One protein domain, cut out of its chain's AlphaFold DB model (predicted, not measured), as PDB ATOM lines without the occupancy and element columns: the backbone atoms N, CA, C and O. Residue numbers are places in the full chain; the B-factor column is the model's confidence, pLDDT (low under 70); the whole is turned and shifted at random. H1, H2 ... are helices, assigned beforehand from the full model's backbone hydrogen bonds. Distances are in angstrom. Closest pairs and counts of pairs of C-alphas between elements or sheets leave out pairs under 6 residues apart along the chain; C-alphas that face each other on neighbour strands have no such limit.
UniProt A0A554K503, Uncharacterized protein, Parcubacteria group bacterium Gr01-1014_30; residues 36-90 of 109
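This is residues 36 to 90 of the 109 residues of an uncharacterized protein of Parcubacteria group bacterium Gr01-1014_30 (UniProt A0A554K503). The model is a helical hairpin, two long straight helices side by side with a tight turn at one end. H2 is the longer and runs past the first residue of H1 at the other end. The printed part has 55 residues, with H1 then H2 and no named strand: the class is all helix. The whole is loose, a rod with a radius of gyration of the C-alphas of 13.5 A and spans of 45 by 17 by 6 A.

H1 holds residues 36 to 58, 31.7 A long, from C-alpha 36 at (217.257, 163.891, 138.764). H2 holds residues 64 to 90, 39.7 A long, to C-alpha 90 at (210.974, 155.759, 133.467).

H1 and H2 touch, with the closest C-alphas, those of Leu 36 and Val 84, 6.6 A apart. They form a hairpin, running opposite ways at a shallow tilt of 1 degrees. In H1 and H2 every O i to N i+4 pair is within hydrogen-bond range.

The C-alphas farthest apart, of Tyr 61 and Gln 90, are 44.9 A apart. The printed part has no cut. The link is tight, and residues 59 to 64 stand free. Residues 60 to 66 have pLDDT under 70.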
ATOM      1  N   LEU A  36     217.625 163.354 137.454       90.94
ATOM      2  CA  LEU A  36     217.257 163.891 138.764       90.94
ATOM      3  C   LEU A  36     218.121 165.096 139.136       90.94
ATOM      4  O   LEU A  36     217.585 166.072 139.649       90.94
ATOM      5  N   THR A  37     219.423 165.061 138.845       92.94
ATOM      6  CA  THR A  37     220.340 166.185 139.094       92.94
ATOM      7  C   THR A  37     219.924 167.415 138.291       92.94
ATOM      8  O   THR A  37     219.886 168.524 138.822       92.94
ATOM      9  N   GLU A  38     219.544 167.236 137.025       92.62
ATOM     10  CA  GLU A  38     219.053 168.338 136.196       92.62
ATOM     11  C   GLU A  38     217.747 168.942 136.727       92.62
ATOM     12  O   GLU A  38     217.605 170.167 136.773       92.62
ATOM     13  N   VAL A  39     216.782 168.104 137.131       89.69
ATOM     14  CA  VAL A  39     215.560 168.585 137.798       89.69
ATOM     15  C   VAL A  39     215.937 169.334 139.069       89.69
ATOM     16  O   VAL A  39     215.452 170.442 139.287       89.69
ATOM     17  N   PHE A  40     216.827 168.766 139.874       89.62
ATOM     18  CA  PHE A  40     217.236 169.329 141.146       89.62
ATOM     19  C   PHE A  40     217.860 170.720 140.997       89.62
ATOM     20  O   PHE A  40     217.426 171.652 141.668       89.62
ATOM     21  N   GLU A  41     218.801 170.915 140.071       91.00
ATOM     22  CA  GLU A  41     219.416 172.229 139.844       91.00
ATOM     23  C   GLU A  41     218.410 173.265 139.317       91.00
ATOM     24  O   GLU A  41     218.427 174.420 139.757       91.00
ATOM     25  N   ARG A  42     217.461 172.865 138.454       90.00
ATOM     26  CA  ARG A  42     216.363 173.761 138.039       90.00
ATOM     27  C   ARG A  42     215.512 174.189 139.232       90.00
ATOM     28  O   ARG A  42     215.191 175.367 139.372       90.00
ATOM     29  N   GLN A  43     215.162 173.245 140.099       86.06
ATOM     30  CA  GLN A  43     214.322 173.505 141.262       86.06
ATOM     31  C   GLN A  43     215.040 174.348 142.326       86.06
ATOM     32  O   GLN A  43     214.467 175.287 142.874       86.06
ATOM     33  N   LYS A  44     216.327 174.099 142.550       88.56
ATOM     34  CA  LYS A  44     217.201 174.874 143.438       88.56
ATOM     35  C   LYS A  44     217.252 176.358 143.059       88.56
ATOM     36  O   LYS A  44     217.193 177.219 143.938       88.56
ATOM     37  N   ALA A  45     217.320 176.670 141.762       88.50
ATOM     38  CA  ALA A  45     217.280 178.050 141.278       88.50
ATOM     39  C   ALA A  45     215.950 178.743 141.623       88.50
ATOM     40  O   ALA A  45     215.950 179.886 142.082       88.50
ATOM     41  N   VAL A  46     214.830 178.032 141.468       86.38
ATOM     42  CA  VAL A  46     213.490 178.535 141.806       86.38
ATOM     43  C   VAL A  46     213.338 178.748 143.317       86.38
ATOM     44  O   VAL A  46     212.869 179.808 143.723       86.38
ATOM     45  N   ILE A  47     213.795 177.809 144.159       85.69
ATOM     46  CA  ILE A  47     213.801 177.974 145.630       85.69
ATOM     47  C   ILE A  47     214.558 179.237 146.019       85.69
ATOM     48  O   ILE A  47     214.059 180.022 146.824       85.69
ATOM     49  N   GLY A  48     215.748 179.439 145.443       87.12
ATOM     50  CA  GLY A  48     216.562 180.620 145.711       87.12
ATOM     51  C   GLY A  48     215.793 181.910 145.432       87.12
ATOM     52  O   GLY A  48     215.708 182.762 146.309       87.12
ATOM     53  N   GLN A  49     215.159 182.009 144.260       87.06
ATOM     54  CA  GLN A  49     214.357 183.177 143.880       87.06
ATOM     55  C   GLN A  49     213.169 183.407 144.822       87.06
ATOM     56  O   GLN A  49     212.970 184.524 145.295       87.06
ATOM     57  N   VAL A  50     212.404 182.357 145.141       84.25
ATOM     58  CA  VAL A  50     211.241 182.459 146.038       84.25
ATOM     59  C   VAL A  50     211.666 182.877 147.447       84.25
ATOM     60  O   VAL A  50     211.002 183.715 148.060       84.25
ATOM     61  N   CYS A  51     212.772 182.337 147.962       85.00
ATOM     62  CA  CYS A  51     213.302 182.711 149.272       85.00
ATOM     63  C   CYS A  51     213.785 184.164 149.289       85.00
ATOM     64  O   CYS A  51     213.412 184.903 150.196       85.00
ATOM     65  N   ASP A  52     214.542 184.590 148.274       86.75
ATOM     66  CA  ASP A  52     215.055 185.961 148.169       86.75
ATOM     67  C   ASP A  52     213.894 186.978 148.078       86.75
ATOM     68  O   ASP A  52     213.890 188.005 148.766       86.75
ATOM     69  N   GLU A  53     212.856 186.678 147.287       84.31
ATOM     70  CA  GLU A  53     211.641 187.497 147.221       84.31
ATOM     71  C   GLU A  53     210.881 187.529 148.548       84.31
ATOM     72  O   GLU A  53     210.405 188.586 148.962       84.31
ATOM     73  N   THR A  54     210.775 186.385 149.221       80.06
ATOM     74  CA  THR A  54     210.057 186.265 150.493       80.06
ATOM     75  C   THR A  54     210.777 187.004 151.607       80.06
ATOM     76  O   THR A  54     210.136 187.719 152.366       80.06
ATOM     77  N   GLU A  55     212.103 186.917 151.693       82.00
ATOM     78  CA  GLU A  55     212.871 187.693 152.667       82.00
ATOM     79  C   GLU A  55     212.731 189.195 152.440       82.00
ATOM     80  O   GLU A  55     212.597 189.957 153.402       82.00
ATOM     81  N   LYS A  56     212.730 189.635 151.177       82.12
ATOM     82  CA  LYS A  56     212.498 191.042 150.836       82.12
ATOM     83  C   LYS A  56     211.117 191.503 151.303       82.12
ATOM     84  O   LYS A  56     211.010 192.589 151.861       82.12
ATOM     85  N   ARG A  57     210.098 190.668 151.099       76.81
ATOM     86  CA  ARG A  57     208.693 190.900 151.463       76.81
ATOM     87  C   ARG A  57     208.455 190.883 152.980       76.81
ATOM     88  O   ARG A  57     207.951 191.858 153.535       76.81
ATOM     89  N   LEU A  58     208.990 189.885 153.689       73.25
ATOM     90  CA  LEU A  58     208.911 189.755 155.152       73.25
ATOM     91  C   LEU A  58     209.541 190.929 155.913       73.25
ATOM     92  O   LEU A  58     209.089 191.252 157.011       73.25
ATOM     93  N   ARG A  59     210.549 191.604 155.342       70.62
ATOM     94  CA  ARG A  59     211.101 192.846 155.914       70.62
ATOM     95  C   ARG A  59     210.107 194.017 155.885       70.62
ATOM     96  O   ARG A  59     210.326 194.991 156.600       70.62
ATOM     97  N   THR A  60     209.046 193.938 155.078       67.06
ATOM     98  CA  THR A  60     208.117 195.044 154.789       67.06
ATOM     99  C   THR A  60     206.761 194.995 155.503       67.06
ATOM    100  O   THR A  60     206.259 196.088 155.723       67.06
ATOM    101  N   TYR A  61     206.189 193.832 155.881       61.50
ATOM    102  CA  TYR A  61     205.185 193.590 156.964       61.50
ATOM    103  C   TYR A  61     204.361 192.281 156.759       61.50
ATOM    104  O   TYR A  61     203.892 192.004 155.665       61.50
ATOM    105  N   GLN A  62     204.062 191.612 157.889       64.50
ATOM    106  CA  GLN A  62     202.894 190.773 158.272       64.50
ATOM    107  C   GLN A  62     202.547 189.427 157.583       64.50
ATOM    108  O   GLN A  62     202.513 189.267 156.368       64.50
ATOM    109  N   GLU A  63     202.167 188.473 158.450       62.78
ATOM    110  CA  GLU A  63     201.801 187.047 158.285       62.78
ATOM    111  C   GLU A  63     201.120 186.611 156.974       62.78
ATOM    112  O   GLU A  63     201.282 185.463 156.558       62.78
ATOM    113  N   LYS A  64     200.380 187.495 156.293       65.88
ATOM    114  CA  LYS A  64     199.760 187.192 154.994       65.88
ATOM    115  C   LYS A  64     200.791 186.861 153.913       65.88
ATOM    116  O   LYS A  64     200.543 185.973 153.105       65.88
ATOM    117  N   GLU A  65     201.951 187.516 153.910       65.00
ATOM    118  CA  GLU A  65     203.005 187.209 152.933       65.00
ATOM    119  C   GLU A  65     203.702 185.873 153.231       65.00
ATOM    120  O   GLU A  65     204.125 185.171 152.314       65.00
ATOM    121  N   PHE A  66     203.720 185.459 154.501       69.69
ATOM    122  CA  PHE A  66     204.199 184.135 154.898       69.69
ATOM    123  C   PHE A  66     203.246 183.018 154.442       69.69
ATOM    124  O   PHE A  66     203.694 181.945 154.038       69.69
ATOM    125  N   ALA A  67     201.931 183.270 154.446       72.38
ATOM    126  CA  ALA A  67     200.946 182.334 153.904       72.38
ATOM    127  C   ALA A  67     201.138 182.115 152.392       72.38
ATOM    128  O   ALA A  67     201.160 180.970 151.944       72.38
ATOM    129  N   VAL A  68     201.377 183.188 151.630       70.50
ATOM    130  CA  VAL A  68     201.684 183.099 150.190       70.50
ATOM    131  C   VAL A  68     202.979 182.321 149.950       70.50
ATOM    132  O   VAL A  68     203.012 181.445 149.090       70.50
ATOM    133  N   PHE A  69     204.031 182.572 150.737       72.69
ATOM    134  CA  PHE A  69     205.263 181.779 150.658       72.69
ATOM    135  C   PHE A  69     204.999 180.288 150.888       72.69
ATOM    136  O   PHE A  69     205.467 179.455 150.113       72.69
ATOM    137  N   LYS A  70     204.206 179.944 151.909       72.25
ATOM    138  CA  LYS A  70     203.847 178.556 152.207       72.25
ATOM    139  C   LYS A  70     203.099 177.898 151.044       72.25
ATOM    140  O   LYS A  70     203.420 176.766 150.695       72.25
ATOM    141  N   GLU A  71     202.141 178.587 150.427       77.69
ATOM    142  CA  GLU A  71     201.404 178.065 149.267       77.69
ATOM    143  C   GLU A  71     202.315 177.843 148.055       77.69
ATOM    144  O   GLU A  71     202.277 176.772 147.444       77.69
ATOM    145  N   VAL A  72     203.185 178.810 147.748       71.75
ATOM    146  CA  VAL A  72     204.158 178.700 146.651       71.75
ATOM    147  C   VAL A  72     205.130 177.547 146.905       71.75
ATOM    148  O   VAL A  72     205.386 176.750 146.002       71.75
ATOM    149  N   PHE A  73     205.619 177.400 148.137       74.88
ATOM    150  CA  PHE A  73     206.539 176.330 148.520       74.88
ATOM    151  C   PHE A  73     205.888 174.936 148.455       74.88
ATOM    152  O   PHE A  73     206.512 173.973 148.002       74.88
ATOM    153  N   VAL A  74     204.616 174.811 148.850       78.00
ATOM    154  CA  VAL A  74     203.854 173.554 148.739       78.00
ATOM    155  C   VAL A  74     203.594 173.193 147.277       78.00
ATOM    156  O   VAL A  74     203.847 172.058 146.873       78.00
ATOM    157  N   ALA A  75     203.136 174.146 146.458       77.75
ATOM    158  CA  ALA A  75     202.911 173.916 145.030       77.75
ATOM    159  C   ALA A  75     204.205 173.489 144.318       77.75
ATOM    160  O   ALA A  75     204.208 172.557 143.511       77.75
ATOM    161  N   PHE A  76     205.316 174.133 144.675       77.06
ATOM    162  CA  PHE A  76     206.654 173.780 144.222       77.06
ATOM    163  C   PHE A  76     207.043 172.342 144.612       77.06
ATOM    164  O   PHE A  76     207.443 171.558 143.749       77.06
ATOM    165  N   SER A  77     206.857 171.966 145.880       75.38
ATOM    166  CA  SER A  77     207.203 170.631 146.393       75.38
ATOM    167  C   SER A  77     206.400 169.523 145.704       75.38
ATOM    168  O   SER A  77     206.941 168.469 145.360       75.38
ATOM    169  N   ASN A  78     205.120 169.784 145.422       80.75
ATOM    170  CA  ASN A  78     204.263 168.862 144.679       80.75
ATOM    171  C   ASN A  78     204.762 168.656 143.244       80.75
ATOM    172  O   ASN A  78     204.834 167.521 142.776       80.75
ATOM    173  N   ARG A  79     205.153 169.735 142.550       81.81
ATOM    174  CA  ARG A  79     205.695 169.642 141.188       81.81
ATOM    175  C   ARG A  79     207.002 168.850 141.156       81.81
ATOM    176  O   ARG A  79     207.139 167.958 140.325       81.81
ATOM    177  N   PHE A  80     207.918 169.131 142.081       81.50
ATOM    178  CA  PHE A  80     209.169 168.382 142.200       81.50
ATOM    179  C   PHE A  80     208.918 166.887 142.431       81.50
ATOM    180  O   PHE A  80     209.508 166.055 141.750       81.50
ATOM    181  N   THR A  81     207.991 166.545 143.328       82.50
ATOM    182  CA  THR A  81     207.627 165.149 143.608       82.50
ATOM    183  C   THR A  81     207.129 164.433 142.352       82.50
ATOM    184  O   THR A  81     207.542 163.308 142.082       82.50
ATOM    185  N   MET A  82     206.283 165.087 141.549       84.69
ATOM    186  CA  MET A  82     205.781 164.513 140.297       84.69
ATOM    187  C   MET A  82     206.898 164.293 139.268       84.69
ATOM    188  O   MET A  82     206.957 163.220 138.670       84.69
ATOM    189  N   ASP A  83     207.797 165.267 139.097       84.38
ATOM    190  CA  ASP A  83     208.936 165.159 138.172       84.38
ATOM    191  C   ASP A  83     209.877 164.011 138.586       84.38
ATOM    192  O   ASP A  83     210.279 163.195 137.754       84.38
ATOM    193  N   VAL A  84     210.178 163.902 139.884       85.69
ATOM    194  CA  VAL A  84     211.015 162.832 140.453       85.69
ATOM    195  C   VAL A  84     210.374 161.461 140.252       85.69
ATOM    196  O   VAL A  84     211.027 160.549 139.743       85.69
ATOM    197  N   LEU A  85     209.093 161.304 140.605       85.50
ATOM    198  CA  LEU A  85     208.372 160.040 140.431       85.50
ATOM    199  C   LEU A  85     208.339 159.608 138.964       85.50
ATOM    200  O   LEU A  85     208.493 158.423 138.672       85.50
ATOM    201  N   HIS A  86     208.174 160.559 138.044       89.25
ATOM    202  CA  HIS A  86     208.176 160.275 136.617       89.25
ATOM    203  C   HIS A  86     209.532 159.742 136.141       89.25
ATOM    204  O   HIS A  86     209.579 158.722 135.455       89.25
ATOM    205  N   ILE A  87     210.630 160.385 136.546       85.56
ATOM    206  CA  ILE A  87     211.993 159.972 136.181       85.56
ATOM    207  C   ILE A  87     212.322 158.586 136.744       85.56
ATOM    208  O   ILE A  87     212.815 157.719 136.021       85.56
ATOM    209  N   ILE A  88     211.993 158.337 138.015       83.88
ATOM    210  CA  ILE A  88     212.209 157.026 138.642       83.88
ATOM    211  C   ILE A  88     211.397 155.947 137.916       83.88
ATOM    212  O   ILE A  88     211.931 154.886 137.591       83.88
ATOM    213  N   ALA A  89     210.126 156.219 137.607       84.81
ATOM    214  CA  ALA A  89     209.271 155.279 136.889       84.81
ATOM    215  C   ALA A  89     209.806 154.962 135.484       84.81
ATOM    216  O   ALA A  89     209.778 153.803 135.067       84.81
ATOM    217  N   GLN A  90     210.323 155.963 134.763       84.06
ATOM    218  CA  GLN A  90     210.974 155.759 133.467       84.06
ATOM    219  C   GLN A  90     212.203 154.853 133.585       84.06
ATOM    220  O   GLN A  90     212.316 153.905 132.811       84.06
TER     221      GLN A  90